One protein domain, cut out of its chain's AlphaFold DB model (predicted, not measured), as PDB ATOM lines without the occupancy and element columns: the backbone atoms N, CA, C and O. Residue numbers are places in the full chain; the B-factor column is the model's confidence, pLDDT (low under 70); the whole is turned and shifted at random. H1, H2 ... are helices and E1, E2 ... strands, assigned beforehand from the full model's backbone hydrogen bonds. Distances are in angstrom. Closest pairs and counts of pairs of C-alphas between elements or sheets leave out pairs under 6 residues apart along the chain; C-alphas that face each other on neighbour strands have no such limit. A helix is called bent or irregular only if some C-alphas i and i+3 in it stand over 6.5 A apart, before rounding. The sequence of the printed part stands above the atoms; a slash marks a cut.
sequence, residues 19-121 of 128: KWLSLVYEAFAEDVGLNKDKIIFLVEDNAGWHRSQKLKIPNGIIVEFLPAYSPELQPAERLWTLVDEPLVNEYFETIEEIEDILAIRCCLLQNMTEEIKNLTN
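AT A GLANCE: This is residues 19 to 121 of the 128 residues of the protein "DDE_3 domain-containing protein" of Crocosphaera subtropica (strain ATCC 51142 / BH68) (UniProt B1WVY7). Two lobes: H1 over one face of a small two-strand sheet, E1 and E2, then H2 with H3 near one end and H4 at the other. The printed part has 103 residues with four named helices and two named strands, in the order H1 E1 E2 H2 H3 H4; E1 and E2 are parallel, and the class is mostly helix, with helices holding 51 and strands 10 of the 61 residues in named elements. The whole is only just loose, close to compact, with a radius of gyration of the C-alphas of 15.8 A and spans of 44 by 30 by 29 A.

IN THESE COORDINATES: H1, residues 19 to 31, begins at C-alpha (139.905, 158.129, 140.231) and is 18.7 A long. E1 is residues 40 to 44 and E2 61 to 65. H2, residues 75 to 87, 21.0 A, is irregular: C-alphas 83 and 86 are 7.4 A apart. H3 is residues 95 to 111, 24.9 A; H4, 113 to 120, ends at C-alpha (159.533, 174.244, 127.620).

HOW THE PARTS SIT: N 42 of E1 and O 62 of E2 are 2.8 A apart, within hydrogen-bond range. H1 is apart from H2, H3 and H4. H2 touches H3 with residues 82 to 87 alone, at a steep tilt of 54 degrees; the closest C-alphas, Val 83 and Arg 105, are 6.7 A apart. H2 touches H4 with residues 75 to 79 alone; the closest C-alphas, Pro 75 and Thr 120, are 5.0 A apart. Every O i to N i+4 pair is within range in H1 and H4, 12 of 13 in H3, and 3 of 9 in H2, beside 5 of 10 O i to N i+3 pairs.

THE WHOLE: The C-alphas farthest apart, Asp 37 and Tyr 91, are 47.6 A apart. The printed part has no cut; E1 to E2 is a long link. No printed residue is under 70 in pLDDT.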
ATOM      1  N   LYS A  19     139.327 158.895 139.119       97.00
ATOM      2  CA  LYS A  19     139.905 158.129 140.231       97.00
ATOM      3  C   LYS A  19     141.428 158.200 140.170       97.00
ATOM      4  O   LYS A  19     142.044 158.556 141.164       97.00
ATOM      5  N   TRP A  20     142.009 157.883 139.016       97.81
ATOM      6  CA  TRP A  20     143.460 157.903 138.846       97.81
ATOM      7  C   TRP A  20     144.026 159.315 138.878       97.81
ATOM      8  O   TRP A  20     145.028 159.526 139.546       97.81
ATOM      9  N   LEU A  21     143.352 160.297 138.272       97.69
ATOM     10  CA  LEU A  21     143.824 161.682 138.337       97.69
ATOM     11  C   LEU A  21     143.848 162.230 139.773       97.69
ATOM     12  O   LEU A  21     144.794 162.904 140.156       97.69
ATOM     13  N   SER A  22     142.857 161.876 140.599       98.25
ATOM     14  CA  SER A  22     142.870 162.258 142.019       98.25
ATOM     15  C   SER A  22     144.065 161.660 142.771       98.25
ATOM     16  O   SER A  22     144.649 162.333 143.612       98.25
ATOM     17  N   LEU A  23     144.446 160.414 142.457       98.25
ATOM     18  CA  LEU A  23     145.637 159.777 143.034       98.25
ATOM     19  C   LEU A  23     146.929 160.435 142.538       98.25
ATOM     20  O   LEU A  23     147.864 160.589 143.313       98.25
ATOM     21  N   VAL A  24     146.971 160.861 141.272       98.06
ATOM     22  CA  VAL A  24     148.102 161.627 140.731       98.06
ATOM     23  C   VAL A  24     148.261 162.948 141.472       98.06
ATOM     24  O   VAL A  24     149.378 163.280 141.839       98.06
ATOM     25  N   TYR A  25     147.180 163.685 141.751       98.38
ATOM     26  CA  TYR A  25     147.290 164.923 142.528       98.38
ATOM     27  C   TYR A  25     147.801 164.695 143.952       98.38
ATOM     28  O   TYR A  25     148.574 165.509 144.448       98.38
ATOM     29  N   GLU A  26     147.377 163.610 144.601       98.31
ATOM     30  CA  GLU A  26     147.848 163.227 145.935       98.31
ATOM     31  C   GLU A  26     149.347 162.897 145.922       98.31
ATOM     32  O   GLU A  26     150.110 163.541 146.640       98.31
ATOM     33  N   ALA A  27     149.782 162.002 145.030       98.31
ATOM     34  CA  ALA A  27     151.198 161.669 144.860       98.31
ATOM     35  C   ALA A  27     152.035 162.905 144.493       98.31
ATOM     36  O   ALA A  27     153.089 163.153 145.069       98.31
ATOM     37  N   PHE A  28     151.523 163.747 143.595       97.88
ATOM     38  CA  PHE A  28     152.171 164.995 143.211       97.88
ATOM     39  C   PHE A  28     152.338 165.958 144.384       97.88
ATOM     40  O   PHE A  28     153.401 166.562 144.519       97.88
ATOM     41  N   ALA A  29     151.329 166.099 145.248       97.94
ATOM     42  CA  ALA A  29     151.434 166.927 146.446       97.94
ATOM     43  C   ALA A  29     152.545 166.431 147.388       97.94
ATOM     44  O   ALA A  29     153.280 167.252 147.943       97.94
ATOM     45  N   GLU A  30     152.698 165.115 147.536       97.75
ATOM     46  CA  GLU A  30     153.777 164.508 148.323       97.75
ATOM     47  C   GLU A  30     155.150 164.742 147.680       97.75
ATOM     48  O   GLU A  30     156.049 165.279 148.334       97.75
ATOM     49  N   ASP A  31     155.299 164.440 146.388       96.94
ATOM     50  CA  ASP A  31     156.565 164.539 145.648       96.94
ATOM     51  C   ASP A  31     157.118 165.967 145.613       96.94
ATOM     52  O   ASP A  31     158.329 166.195 145.691       96.94
ATOM     53  N   VAL A  32     156.236 166.965 145.517       95.56
ATOM     54  CA  VAL A  32     156.643 168.376 145.559       95.56
ATOM     55  C   VAL A  32     156.803 168.907 146.984       95.56
ATOM     56  O   VAL A  32     157.142 170.084 147.143       95.56
ATOM     57  N   GLY A  33     156.568 168.099 148.019       96.06
ATOM     58  CA  GLY A  33     156.668 168.503 149.421       96.06
ATOM     59  C   GLY A  33     155.683 169.613 149.786       96.06
ATOM     60  O   GLY A  33     156.066 170.605 150.422       96.06
ATOM     61  N   LEU A  34     154.437 169.502 149.317       96.81
ATOM     62  CA  LEU A  34     153.380 170.470 149.592       96.81
ATOM     63  C   LEU A  34     153.150 170.590 151.103       96.81
ATOM     64  O   LEU A  34     153.106 169.607 151.838       96.81
ATOM     65  N   ASN A  35     153.026 171.823 151.579       96.06
ATOM     66  CA  ASN A  35     152.795 172.131 152.983       96.06
ATOM     67  C   ASN A  35     152.053 173.469 153.100       96.06
ATOM     68  O   ASN A  35     151.819 174.146 152.102       96.06
ATOM     69  N   LYS A  36     151.697 173.865 154.324       94.31
ATOM     70  CA  LYS A  36     150.894 175.073 154.595       94.31
ATOM     71  C   LYS A  36     151.496 176.387 154.066       94.31
ATOM     72  O   LYS A  36     150.751 177.337 153.863       94.31
ATOM     73  N   ASP A  37     152.810 176.435 153.855       95.88
ATOM     74  CA  ASP A  37     153.542 177.628 153.420       95.88
ATOM     75  C   ASP A  37     153.863 177.583 151.911       95.88
ATOM     76  O   ASP A  37     154.573 178.445 151.391       95.88
ATOM     77  N   LYS A  38     153.346 176.576 151.188       95.06
ATOM     78  CA  LYS A  38     153.587 176.358 149.761       95.06
ATOM     79  C   LYS A  38     152.274 176.207 148.998       95.06
ATOM     80  O   LYS A  38     151.467 175.335 149.299       95.06
ATOM     81  N   ILE A  39     152.110 177.020 147.958       95.88
ATOM     82  CA  ILE A  39     151.018 176.898 146.988       95.88
ATOM     83  C   ILE A  39     151.615 176.463 145.652       95.88
ATOM     84  O   ILE A  39     152.650 176.982 145.229       95.88
ATOM     85  N   ILE A  40     150.964 175.512 144.993       96.44
ATOM     86  CA  ILE A  40     151.266 175.096 143.630       96.44
ATOM     87  C   ILE A  40     150.155 175.578 142.713       96.44
ATOM     88  O   ILE A  40     148.977 175.334 142.961       96.44
ATOM     89  N   PHE A  41     150.557 176.221 141.627       95.38
ATOM     90  CA  PHE A  41     149.683 176.538 140.516       95.38
ATOM     91  C   PHE A  41     149.914 175.510 139.408       95.38
ATOM     92  O   PHE A  41     151.015 175.433 138.857       95.38
ATOM     93  N   LEU A  42     148.906 174.689 139.132       96.38
ATOM     94  CA  LEU A  42     148.949 173.629 138.134       96.38
ATOM     95  C   LEU A  42     148.083 174.032 136.941       96.38
ATOM     96  O   LEU A  42     146.909 174.339 137.106       96.38
ATOM     97  N   VAL A  43     148.673 174.056 135.749       95.12
ATOM     98  CA  VAL A  43     147.982 174.459 134.520       95.12
ATOM     99  C   VAL A  43     147.689 173.224 133.680       95.12
ATOM    100  O   VAL A  43     148.611 172.465 133.382       95.12
ATOM    101  N   GLU A  44     146.431 173.049 133.289       96.12
ATOM    102  CA  GLU A  44     145.950 171.894 132.526       96.12
ATOM    103  C   GLU A  44     145.114 172.316 131.308       96.12
ATOM    104  O   GLU A  44     144.618 173.444 131.202       96.12
ATOM    105  N   ASP A  45     144.925 171.387 130.374       94.94
ATOM    106  CA  ASP A  45     143.964 171.550 129.289       94.94
ATOM    107  C   ASP A  45     142.507 171.350 129.762       94.94
ATOM    108  O   ASP A  45     142.212 171.013 130.909       94.94
ATOM    109  N   ASN A  46     141.555 171.524 128.844       94.38
ATOM    110  CA  ASN A  46     140.124 171.419 129.139       94.38
ATOM    111  C   ASN A  46     139.538 170.002 128.998       94.38
ATOM    112  O   ASN A  46     138.319 169.872 128.812       94.38
ATOM    113  N   ALA A  47     140.344 168.939 129.051       93.25
ATOM    114  CA  ALA A  47     139.831 167.582 128.936       93.25
ATOM    115  C   ALA A  47     138.750 167.309 130.004       93.25
ATOM    116  O   ALA A  47     138.841 167.732 131.156       93.25
ATOM    117  N   GLY A  48     137.683 166.592 129.633       93.31
ATOM    118  CA  GLY A  48     136.494 166.458 130.491       93.31
ATOM    119  C   GLY A  48     136.776 165.855 131.875       93.31
ATOM    120  O   GLY A  48     136.105 166.184 132.852       93.31
ATOM    121  N   TRP A  49     137.795 165.003 131.972       94.44
ATOM    122  CA  TRP A  49     138.244 164.399 133.221       94.44
ATOM    123  C   TRP A  49     139.054 165.347 134.122       94.44
ATOM    124  O   TRP A  49     138.961 165.157 135.332       94.44
ATOM    125  N   HIS A  50     139.718 166.377 133.578       94.88
ATOM    126  CA  HIS A  50     140.390 167.455 134.327       94.88
ATOM    127  C   HIS A  50     139.391 168.443 134.956       94.88
ATOM    128  O   HIS A  50     139.612 168.985 136.029       94.88
ATOM    129  N   ARG A  51     138.222 168.644 134.330       93.62
ATOM    130  CA  ARG A  51     137.191 169.590 134.823       93.62
ATOM    131  C   ARG A  51     136.090 168.955 135.668       93.62
ATOM    132  O   ARG A  51     135.058 169.571 135.943       93.62
ATOM    133  N   SER A  52     136.253 167.691 136.030       95.06
ATOM    134  CA  SER A  52     135.224 166.961 136.758       95.06
ATOM    135  C   SER A  52     135.153 167.412 138.210       95.06
ATOM    136  O   SER A  52     136.135 167.357 138.942       95.06
ATOM    137  N   GLN A  53     133.942 167.711 138.678       93.75
ATOM    138  CA  GLN A  53     133.664 168.017 140.089       93.75
ATOM    139  C   GLN A  53     133.889 166.816 141.031       93.75
ATOM    140  O   GLN A  53     133.733 166.931 142.241       93.75
ATOM    141  N   LYS A  54     134.216 165.638 140.481       95.88
ATOM    142  CA  LYS A  54     134.539 164.427 141.249       95.88
ATOM    143  C   LYS A  54     136.026 164.320 141.604       95.88
ATOM    144  O   LYS A  54     136.394 163.366 142.288       95.88
ATOM    145  N   LEU A  55     136.871 165.220 141.098       97.19
ATOM    146  CA  LEU A  55     138.298 165.221 141.400       97.19
ATOM    147  C   LEU A  55     138.549 165.628 142.847       97.19
ATOM    148  O   LEU A  55     137.930 166.555 143.363       97.19
ATOM    149  N   LYS A  56     139.485 164.932 143.487       97.62
ATOM    150  CA  LYS A  56     140.006 165.312 144.798       97.62
ATOM    151  C   LYS A  56     141.350 165.990 144.585       97.62
ATOM    152  O   LYS A  56     142.317 165.326 144.235       97.62
ATOM    153  N   ILE A  57     141.382 167.303 144.771       97.19
ATOM    154  CA  ILE A  57     142.593 168.114 144.643       97.19
ATOM    155  C   ILE A  57     143.084 168.436 146.064       97.19
ATOM    156  O   ILE A  57     142.303 168.978 146.852       97.19
ATOM    157  N   PRO A  58     144.331 168.086 146.430       97.50
ATOM    158  CA  PRO A  58     144.904 168.436 147.724       97.50
ATOM    159  C   PRO A  58     144.928 169.947 147.982       97.50
ATOM    160  O   PRO A  58     145.189 170.753 147.088       97.50
ATOM    161  N   ASN A  59     144.708 170.331 149.242       96.44
ATOM    162  CA  ASN A  59     144.795 171.728 149.666       96.44
ATOM    163  C   ASN A  59     146.187 172.300 149.371       96.44
ATOM    164  O   ASN A  59     147.191 171.708 149.757       96.44
ATOM    165  N   GLY A  60     146.232 173.476 148.745       96.81
ATOM    166  CA  GLY A  60     147.475 174.121 148.315       96.81
ATOM    167  C   GLY A  60     147.794 173.916 146.834       96.81
ATOM    168  O   GLY A  60     148.672 174.605 146.327       96.81
ATOM    169  N   ILE A  61     147.065 173.049 146.121       97.94
ATOM    170  CA  ILE A  61     147.085 172.999 144.654       97.94
ATOM    171  C   ILE A  61     145.912 173.820 144.118       97.94
ATOM    172  O   ILE A  61     144.753 173.570 144.447       97.94
ATOM    173  N   ILE A  62     146.225 174.802 143.281       97.19
ATOM    174  CA  ILE A  62     145.267 175.582 142.504       97.19
ATOM    175  C   ILE A  62     145.404 175.122 141.059       97.19
ATOM    176  O   ILE A  62     146.482 175.255 140.479       97.19
ATOM    177  N   VAL A  63     144.331 174.566 140.500       96.88
ATOM    178  CA  VAL A  63     144.292 174.133 139.100       96.88
ATOM    179  C   VAL A  63     143.662 175.235 138.261       96.88
ATOM    180  O   VAL A  63     142.561 175.689 138.568       96.88
ATOM    181  N   GLU A  64     144.350 175.644 137.202       95.38
ATOM    182  CA  GLU A  64     143.844 176.577 136.198       95.38
ATOM    183  C   GLU A  64     143.876 175.956 134.810       95.38
ATOM    184  O   GLU A  64     144.706 175.099 134.500       95.38
ATOM    185  N   PHE A  65     142.966 176.416 133.958       95.62
ATOM    186  CA  PHE A  65     142.771 175.836 132.638       95.62
ATOM    187  C   PHE A  65     143.216 176.790 131.541       95.62
ATOM    188  O   PHE A  65     142.908 177.984 131.554       95.62
ATOM    189  N   LEU A  66     143.907 176.244 130.547       94.81
ATOM    190  CA  LEU A  66     144.251 176.981 129.337       94.81
ATOM    191  C   LEU A  66     142.995 177.348 128.530       94.81
ATOM    192  O   LEU A  66     141.941 176.733 128.701       94.81
ATOM    193  N   PRO A  67     143.072 178.319 127.606       94.88
ATOM    194  CA  PRO A  67     142.045 178.493 126.589       94.88
ATOM    195  C   PRO A  67     141.825 177.203 125.784       94.88
ATOM    196  O   PRO A  67     142.734 176.392 125.589       94.88
ATOM    197  N   ALA A  68     140.592 176.994 125.322       92.38
ATOM    198  CA  ALA A  68     140.282 175.838 124.492       92.38
ATOM    199  C   ALA A  68     141.082 175.880 123.179       92.38
ATOM    200  O   ALA A  68     141.196 176.936 122.562       92.38
ATOM    201  N   TYR A  69     141.558 174.712 122.736       89.19
ATOM    202  CA  TYR A  69     142.312 174.537 121.487       89.19
ATOM    203  C   TYR A  69     143.641 175.307 121.420       89.19
ATOM    204  O   TYR A  69     144.049 175.707 120.334       89.19
ATOM    205  N   SER A  70     144.325 175.468 122.557       93.62
ATOM    206  CA  SER A  70     145.626 176.150 122.640       93.62
ATOM    207  C   SER A  70     146.777 175.240 123.111       93.62
ATOM    208  O   SER A  70     147.419 175.541 124.125       93.62
ATOM    209  N   PRO A  71     147.059 174.110 122.430       91.25
ATOM    210  CA  PRO A  71     148.159 173.216 122.804       91.25
ATOM    211  C   PRO A  71     149.534 173.902 122.747       91.25
ATOM    212  O   PRO A  71     150.431 173.562 123.510       91.25
ATOM    213  N   GLU A  72     149.706 174.919 121.902       90.75
ATOM    214  CA  GLU A  72     150.932 175.717 121.794       90.75
ATOM    215  C   GLU A  72     151.277 176.507 123.064       90.75
ATOM    216  O   GLU A  72     152.423 176.932 123.228       90.75
ATOM    217  N   LEU A  73     150.299 176.707 123.954       92.25
ATOM    218  CA  LEU A  73     150.495 177.350 125.250       92.25
ATOM    219  C   LEU A  73     150.892 176.357 126.346       92.25
ATOM    220  O   LEU A  73     151.370 176.794 127.390       92.25
ATOM    221  N   GLN A  74     150.700 175.052 126.129       93.88
ATOM    222  CA  GLN A  74     150.936 174.004 127.116       93.88
ATOM    223  C   GLN A  74     152.362 173.446 126.974       93.88
ATOM    224  O   GLN A  74     152.632 172.673 126.053       93.88
ATOM    225  N   PRO A  75     153.288 173.735 127.912       94.19
ATOM    226  CA  PRO A  75     154.658 173.242 127.802       94.19
ATOM    227  C   PRO A  75     154.751 171.710 127.827       94.19
ATOM    228  O   PRO A  75     155.682 171.148 127.256       94.19
ATOM    229  N   ALA A  76     153.767 171.037 128.435       94.25
ATOM    230  CA  ALA A  76     153.664 169.580 128.450       94.25
ATOM    231  C   ALA A  76     153.597 168.954 127.054       94.25
ATOM    232  O   ALA A  76     154.213 167.916 126.841       94.25
ATOM    233  N   GLU A  77     152.944 169.616 126.094       94.94
ATOM    234  CA  GLU A  77     152.795 169.100 124.727       94.94
ATOM    235  C   GLU A  77     154.139 168.924 124.022       94.94
ATOM    236  O   GLU A  77     154.313 168.041 123.185       94.94
ATOM    237  N   ARG A  78     155.135 169.742 124.382       95.06
ATOM    238  CA  ARG A  78     156.486 169.621 123.825       95.06
ATOM    239  C   ARG A  78     157.204 168.363 124.297       95.06
ATOM    240  O   ARG A  78     158.146 167.935 123.637       95.06
ATOM    241  N   LEU A  79     156.799 167.793 125.429       96.44
ATOM    242  CA  LEU A  79     157.487 166.649 126.007       96.44
ATOM    243  C   LEU A  79     157.128 165.330 125.324       96.44
ATOM    244  O   LEU A  79     157.930 164.404 125.407       96.44
ATOM    245  N   TRP A  80     155.995 165.240 124.620       95.50
ATOM    246  CA  TRP A  80     155.563 163.996 123.975       95.50
ATOM    247  C   TRP A  80     156.603 163.438 123.012       95.50
ATOM    248  O   TRP A  80     156.936 162.266 123.097       95.50
ATOM    249  N   THR A  81     157.247 164.284 122.203       94.50
ATOM    250  CA  THR A  81     158.333 163.834 121.315       94.50
ATOM    251  C   THR A  81     159.490 163.184 122.078       94.50
ATOM    252  O   THR A  81     160.110 162.257 121.570       94.50
ATOM    253  N   LEU A  82     159.783 163.644 123.298       96.81
ATOM    254  CA  LEU A  82     160.813 163.033 124.134       96.81
ATOM    255  C   LEU A  82     160.332 161.727 124.767       96.81
ATOM    256  O   LEU A  82     161.133 160.812 124.926       96.81
ATOM    257  N   VAL A  83     159.067 161.644 125.169       97.12
ATOM    258  CA  VAL A  83     158.489 160.439 125.783       97.12
ATOM    259  C   VAL A  83     158.350 159.320 124.753       97.12
ATOM    260  O   VAL A  83     158.720 158.189 125.047       97.12
ATOM    261  N   ASP A  84     157.895 159.660 123.548       97.06
ATOM    262  CA  ASP A  84     157.564 158.711 122.487       97.06
ATOM    263  C   ASP A  84     158.791 158.246 121.696       97.06
ATOM    264  O   ASP A  84     158.720 157.206 121.053       97.06
ATOM    265  N   GLU A  85     159.921 158.970 121.744       97.44
ATOM    266  CA  GLU A  85     161.156 158.643 121.006       97.44
ATOM    267  C   GLU A  85     161.523 157.141 121.003       97.44
ATOM    268  O   GLU A  85     161.725 156.610 119.911       97.44
ATOM    269  N   PRO A  86     161.587 156.422 122.148       97.38
ATOM    270  CA  PRO A  86     161.937 154.998 122.157       97.38
ATOM    271  C   PRO A  86     160.854 154.065 121.590       97.38
ATOM    272  O   PRO A  86     161.104 152.871 121.463       97.38
ATOM    273  N   LEU A  87     159.654 154.572 121.299       97.44
ATOM    274  CA  LEU A  87     158.519 153.799 120.782       97.44
ATOM    275  C   LEU A  87     158.291 154.006 119.278       97.44
ATOM    276  O   LEU A  87     157.559 153.245 118.645       97.44
ATOM    277  N   VAL A  88     158.861 155.065 118.699       96.75
ATOM    278  CA  VAL A  88     158.597 155.454 117.310       96.75
ATOM    279  C   VAL A  88     159.130 154.395 116.343       96.75
ATOM    280  O   VAL A  88     160.324 154.124 116.306       96.75
ATOM    281  N   ASN A  89     158.242 153.887 115.481       96.12
ATOM    282  CA  ASN A  89     158.515 152.855 114.467       96.12
ATOM    283  C   ASN A  89     158.936 151.484 115.022       96.12
ATOM    284  O   ASN A  89     159.452 150.663 114.264       96.12
ATOM    285  N   GLU A  90     158.668 151.221 116.297       97.44
ATOM    286  CA  GLU A  90     158.958 149.939 116.932       97.44
ATOM    287  C   GLU A  90     157.704 149.056 117.032       97.44
ATOM    288  O   GLU A  90     156.564 149.534 117.023       97.44
ATOM    289  N   TYR A  91     157.922 147.743 117.101       97.12
ATOM    290  CA  TYR A  91     156.877 146.748 117.337       97.12
ATOM    291  C   TYR A  91     156.962 146.233 118.774       97.12
ATOM    292  O   TYR A  91     158.042 145.870 119.233       97.12
ATOM    293  N   PHE A  92     155.807 146.135 119.434       97.31
ATOM    294  CA  PHE A  92     155.664 145.603 120.787       97.31
ATOM    295  C   PHE A  92     154.548 144.565 120.801       97.31
ATOM    296  O   PHE A  92     153.492 144.774 120.196       97.31
ATOM    297  N   GLU A  93     154.777 143.453 121.488       97.75
ATOM    298  CA  GLU A  93     153.808 142.361 121.589       97.75
ATOM    299  C   GLU A  93     152.753 142.667 122.659       97.75
ATOM    300  O   GLU A  93     151.597 142.253 122.548       97.75
ATOM    301  N   THR A  94     153.142 143.402 123.705       97.81
ATOM    302  CA  THR A  94     152.304 143.648 124.883       97.81
ATOM    303  C   THR A  94     152.333 145.109 125.331       97.81
ATOM    304  O   THR A  94     153.218 145.882 124.965       97.81
ATOM    305  N   ILE A  95     151.338 145.509 126.128       95.19
ATOM    306  CA  ILE A  95     151.304 146.856 126.720       95.19
ATOM    307  C   ILE A  95     152.362 146.965 127.819       95.19
ATOM    308  O   ILE A  95     152.969 148.018 127.975       95.19
ATOM    309  N   GLU A  96     152.613 145.876 128.537       96.62
ATOM    310  CA  GLU A  96     153.602 145.787 129.605       96.62
ATOM    311  C   GLU A  96     155.015 146.112 129.089       96.62
ATOM    312  O   GLU A  96     155.749 146.856 129.734       96.62
ATOM    313  N   GLU A  97     155.367 145.658 127.880       97.56
ATOM    314  CA  GLU A  97     156.625 146.036 127.217       97.56
ATOM    315  C   GLU A  97     156.734 147.553 126.998       97.56
ATOM    316  O   GLU A  97     157.786 148.149 127.240       97.56
ATOM    317  N   ILE A  98     155.642 148.193 126.570       97.00
ATOM    318  CA  ILE A  98     155.593 149.647 126.372       97.00
ATOM    319  C   ILE A  98     155.715 150.369 127.719       97.00
ATOM    320  O   ILE A  98     156.453 151.350 127.826       97.00
ATOM    321  N   GLU A  99     155.016 149.894 128.753       96.88
ATOM    322  CA  GLU A  99     155.061 150.471 130.100       96.88
ATOM    323  C   GLU A  99     156.473 150.415 130.696       96.88
ATOM    324  O   GLU A  99     156.942 151.429 131.219       96.88
ATOM    325  N   ASP A 100     157.184 149.293 130.556       97.62
ATOM    326  CA  ASP A 100     158.562 149.135 131.036       97.62
ATOM    327  C   ASP A 100     159.527 150.106 130.334       97.62
ATOM    328  O   ASP A 100     160.341 150.779 130.983       97.62
ATOM    329  N   ILE A 101     159.411 150.237 129.009       98.06
ATOM    330  CA  ILE A 101     160.223 151.174 128.220       98.06
ATOM    331  C   ILE A 101     159.935 152.614 128.637       98.06
ATOM    332  O   ILE A 101     160.866 153.391 128.875       98.06
ATOM    333  N   LEU A 102     158.657 152.978 128.759       97.75
ATOM    334  CA  LEU A 102     158.256 154.315 129.178       97.75
ATOM    335  C   LEU A 102     158.684 154.615 130.614       97.75
ATOM    336  O   LEU A 102     159.087 155.744 130.885       97.75
ATOM    337  N   ALA A 103     158.662 153.641 131.524       97.62
ATOM    338  CA  ALA A 103     159.121 153.824 132.898       97.62
ATOM    339  C   ALA A 103     160.618 154.161 132.934       97.62
ATOM    340  O   ALA A 103     161.018 155.157 133.545       97.62
ATOM    341  N   ILE A 104     161.441 153.396 132.208       98.12
ATOM    342  CA  ILE A 104     162.874 153.683 132.058       98.12
ATOM    343  C   ILE A 104     163.074 155.060 131.418       98.12
ATOM    344  O   ILE A 104     163.872 155.865 131.907       98.12
ATOM    345  N   ARG A 105     162.328 155.367 130.353       98.06
ATOM    346  CA  ARG A 105     162.420 156.654 129.658       98.06
ATOM    347  C   ARG A 105     162.069 157.823 130.574       98.06
ATOM    348  O   ARG A 105     162.804 158.807 130.590       98.06
ATOM    349  N   CYS A 106     161.010 157.716 131.371       97.69
ATOM    350  CA  CYS A 106     160.609 158.747 132.327       97.69
ATOM    351  C   CYS A 106     161.693 158.993 133.386       97.69
ATOM    352  O   CYS A 106     162.012 160.149 133.668       97.69
ATOM    353  N   CYS A 107     162.322 157.935 133.910       97.12
ATOM    354  CA  CYS A 107     163.449 158.054 134.841       97.12
ATOM    355  C   CYS A 107     164.642 158.800 134.221       97.12
ATOM    356  O   CYS A 107     165.276 159.625 134.880       97.12
ATOM    357  N   LEU A 108     164.946 158.545 132.944       98.00
ATOM    358  CA  LEU A 108     165.989 159.278 132.223       98.00
ATOM    359  C   LEU A 108     165.608 160.755 132.057       98.00
ATOM    360  O   LEU A 108     166.379 161.633 132.444       98.00
ATOM    361  N   LEU A 109     164.400 161.033 131.557       97.94
ATOM    362  CA  LEU A 109     163.903 162.393 131.326       97.94
ATOM    363  C   LEU A 109     163.839 163.226 132.609       97.94
ATOM    364  O   LEU A 109     164.092 164.428 132.568       97.94
ATOM    365  N   GLN A 110     163.567 162.609 133.759       96.62
ATOM    366  CA  GLN A 110     163.562 163.297 135.052       96.62
ATOM    367  C   GLN A 110     164.914 163.951 135.390       96.62
ATOM    368  O   GLN A 110     164.949 164.949 136.111       96.62
ATOM    369  N   ASN A 111     166.015 163.436 134.835       97.25
ATOM    370  CA  ASN A 111     167.363 163.972 135.020       97.25
ATOM    371  C   ASN A 111     167.792 164.969 133.922       97.25
ATOM    372  O   ASN A 111     168.803 165.648 134.083       97.25
ATOM    373  N   MET A 112     167.029 165.104 132.832       97.50
ATOM    374  CA  MET A 112     167.333 165.973 131.680       97.50
ATOM    375  C   MET A 112     166.773 167.390 131.861       97.50
ATOM    376  O   MET A 112     166.032 167.920 131.027       97.50
ATOM    377  N   THR A 113     167.051 168.003 133.012       97.62
ATOM    378  CA  THR A 113     166.387 169.253 133.407       97.62
ATOM    379  C   THR A 113     166.748 170.430 132.505       97.62
ATOM    380  O   THR A 113     165.880 171.244 132.203       97.62
ATOM    381  N   GLU A 114     167.993 170.543 132.031       97.69
ATOM    382  CA  GLU A 114     168.374 171.663 131.155       97.69
ATOM    383  C   GLU A 114     167.774 171.520 129.752       97.69
ATOM    384  O   GLU A 114     167.296 172.502 129.185       97.69
ATOM    385  N   GLU A 115     167.714 170.309 129.202       96.81
ATOM    386  CA  GLU A 115     167.068 170.022 127.921       96.81
ATOM    387  C   GLU A 115     165.573 170.328 127.988       96.81
ATOM    388  O   GLU A 115     165.042 171.045 127.136       96.81
ATOM    389  N   ILE A 116     164.898 169.855 129.039       97.62
ATOM    390  CA  ILE A 116     163.468 170.098 129.237       97.62
ATOM    391  C   ILE A 116     163.197 171.587 129.433       97.62
ATOM    392  O   ILE A 116     162.270 172.127 128.828       97.62
ATOM    393  N   LYS A 117     164.006 172.283 130.230       96.75
ATOM    394  CA  LYS A 117     163.910 173.736 130.398       96.75
ATOM    395  C   LYS A 117     164.068 174.457 129.064       96.75
ATOM    396  O   LYS A 117     163.229 175.285 128.732       96.75
ATOM    397  N   ASN A 118     165.085 174.128 128.269       95.81
ATOM    398  CA  ASN A 118     165.296 174.752 126.959       95.81
ATOM    399  C   ASN A 118     164.128 174.496 125.996       95.81
ATOM    400  O   ASN A 118     163.798 175.357 125.183       95.81
ATOM    401  N   LEU A 119     163.478 173.340 126.113       95.69
ATOM    402  CA  LEU A 119     162.335 172.958 125.290       95.69
ATOM    403  C   LEU A 119     161.011 173.619 125.724       95.69
ATOM    404  O   LEU A 119     160.154 173.892 124.882       95.69
ATOM    405  N   THR A 120     160.830 173.865 127.023       95.25
ATOM    406  CA  THR A 120     159.533 174.244 127.620       95.25
ATOM    407  C   THR A 120     159.473 175.671 128.164       95.25
ATOM    408  O   THR A 120     158.384 176.227 128.305       95.25
ATOM    409  N   ASN A 121     160.615 176.298 128.452       94.44
ATOM    410  CA  ASN A 121     160.690 177.657 128.978       94.44
ATOM    411  C   ASN A 121     160.567 178.690 127.853       94.44
ATOM    412  O   ASN A 121     161.560 179.229 127.357       94.44
TER     413      ASN A 121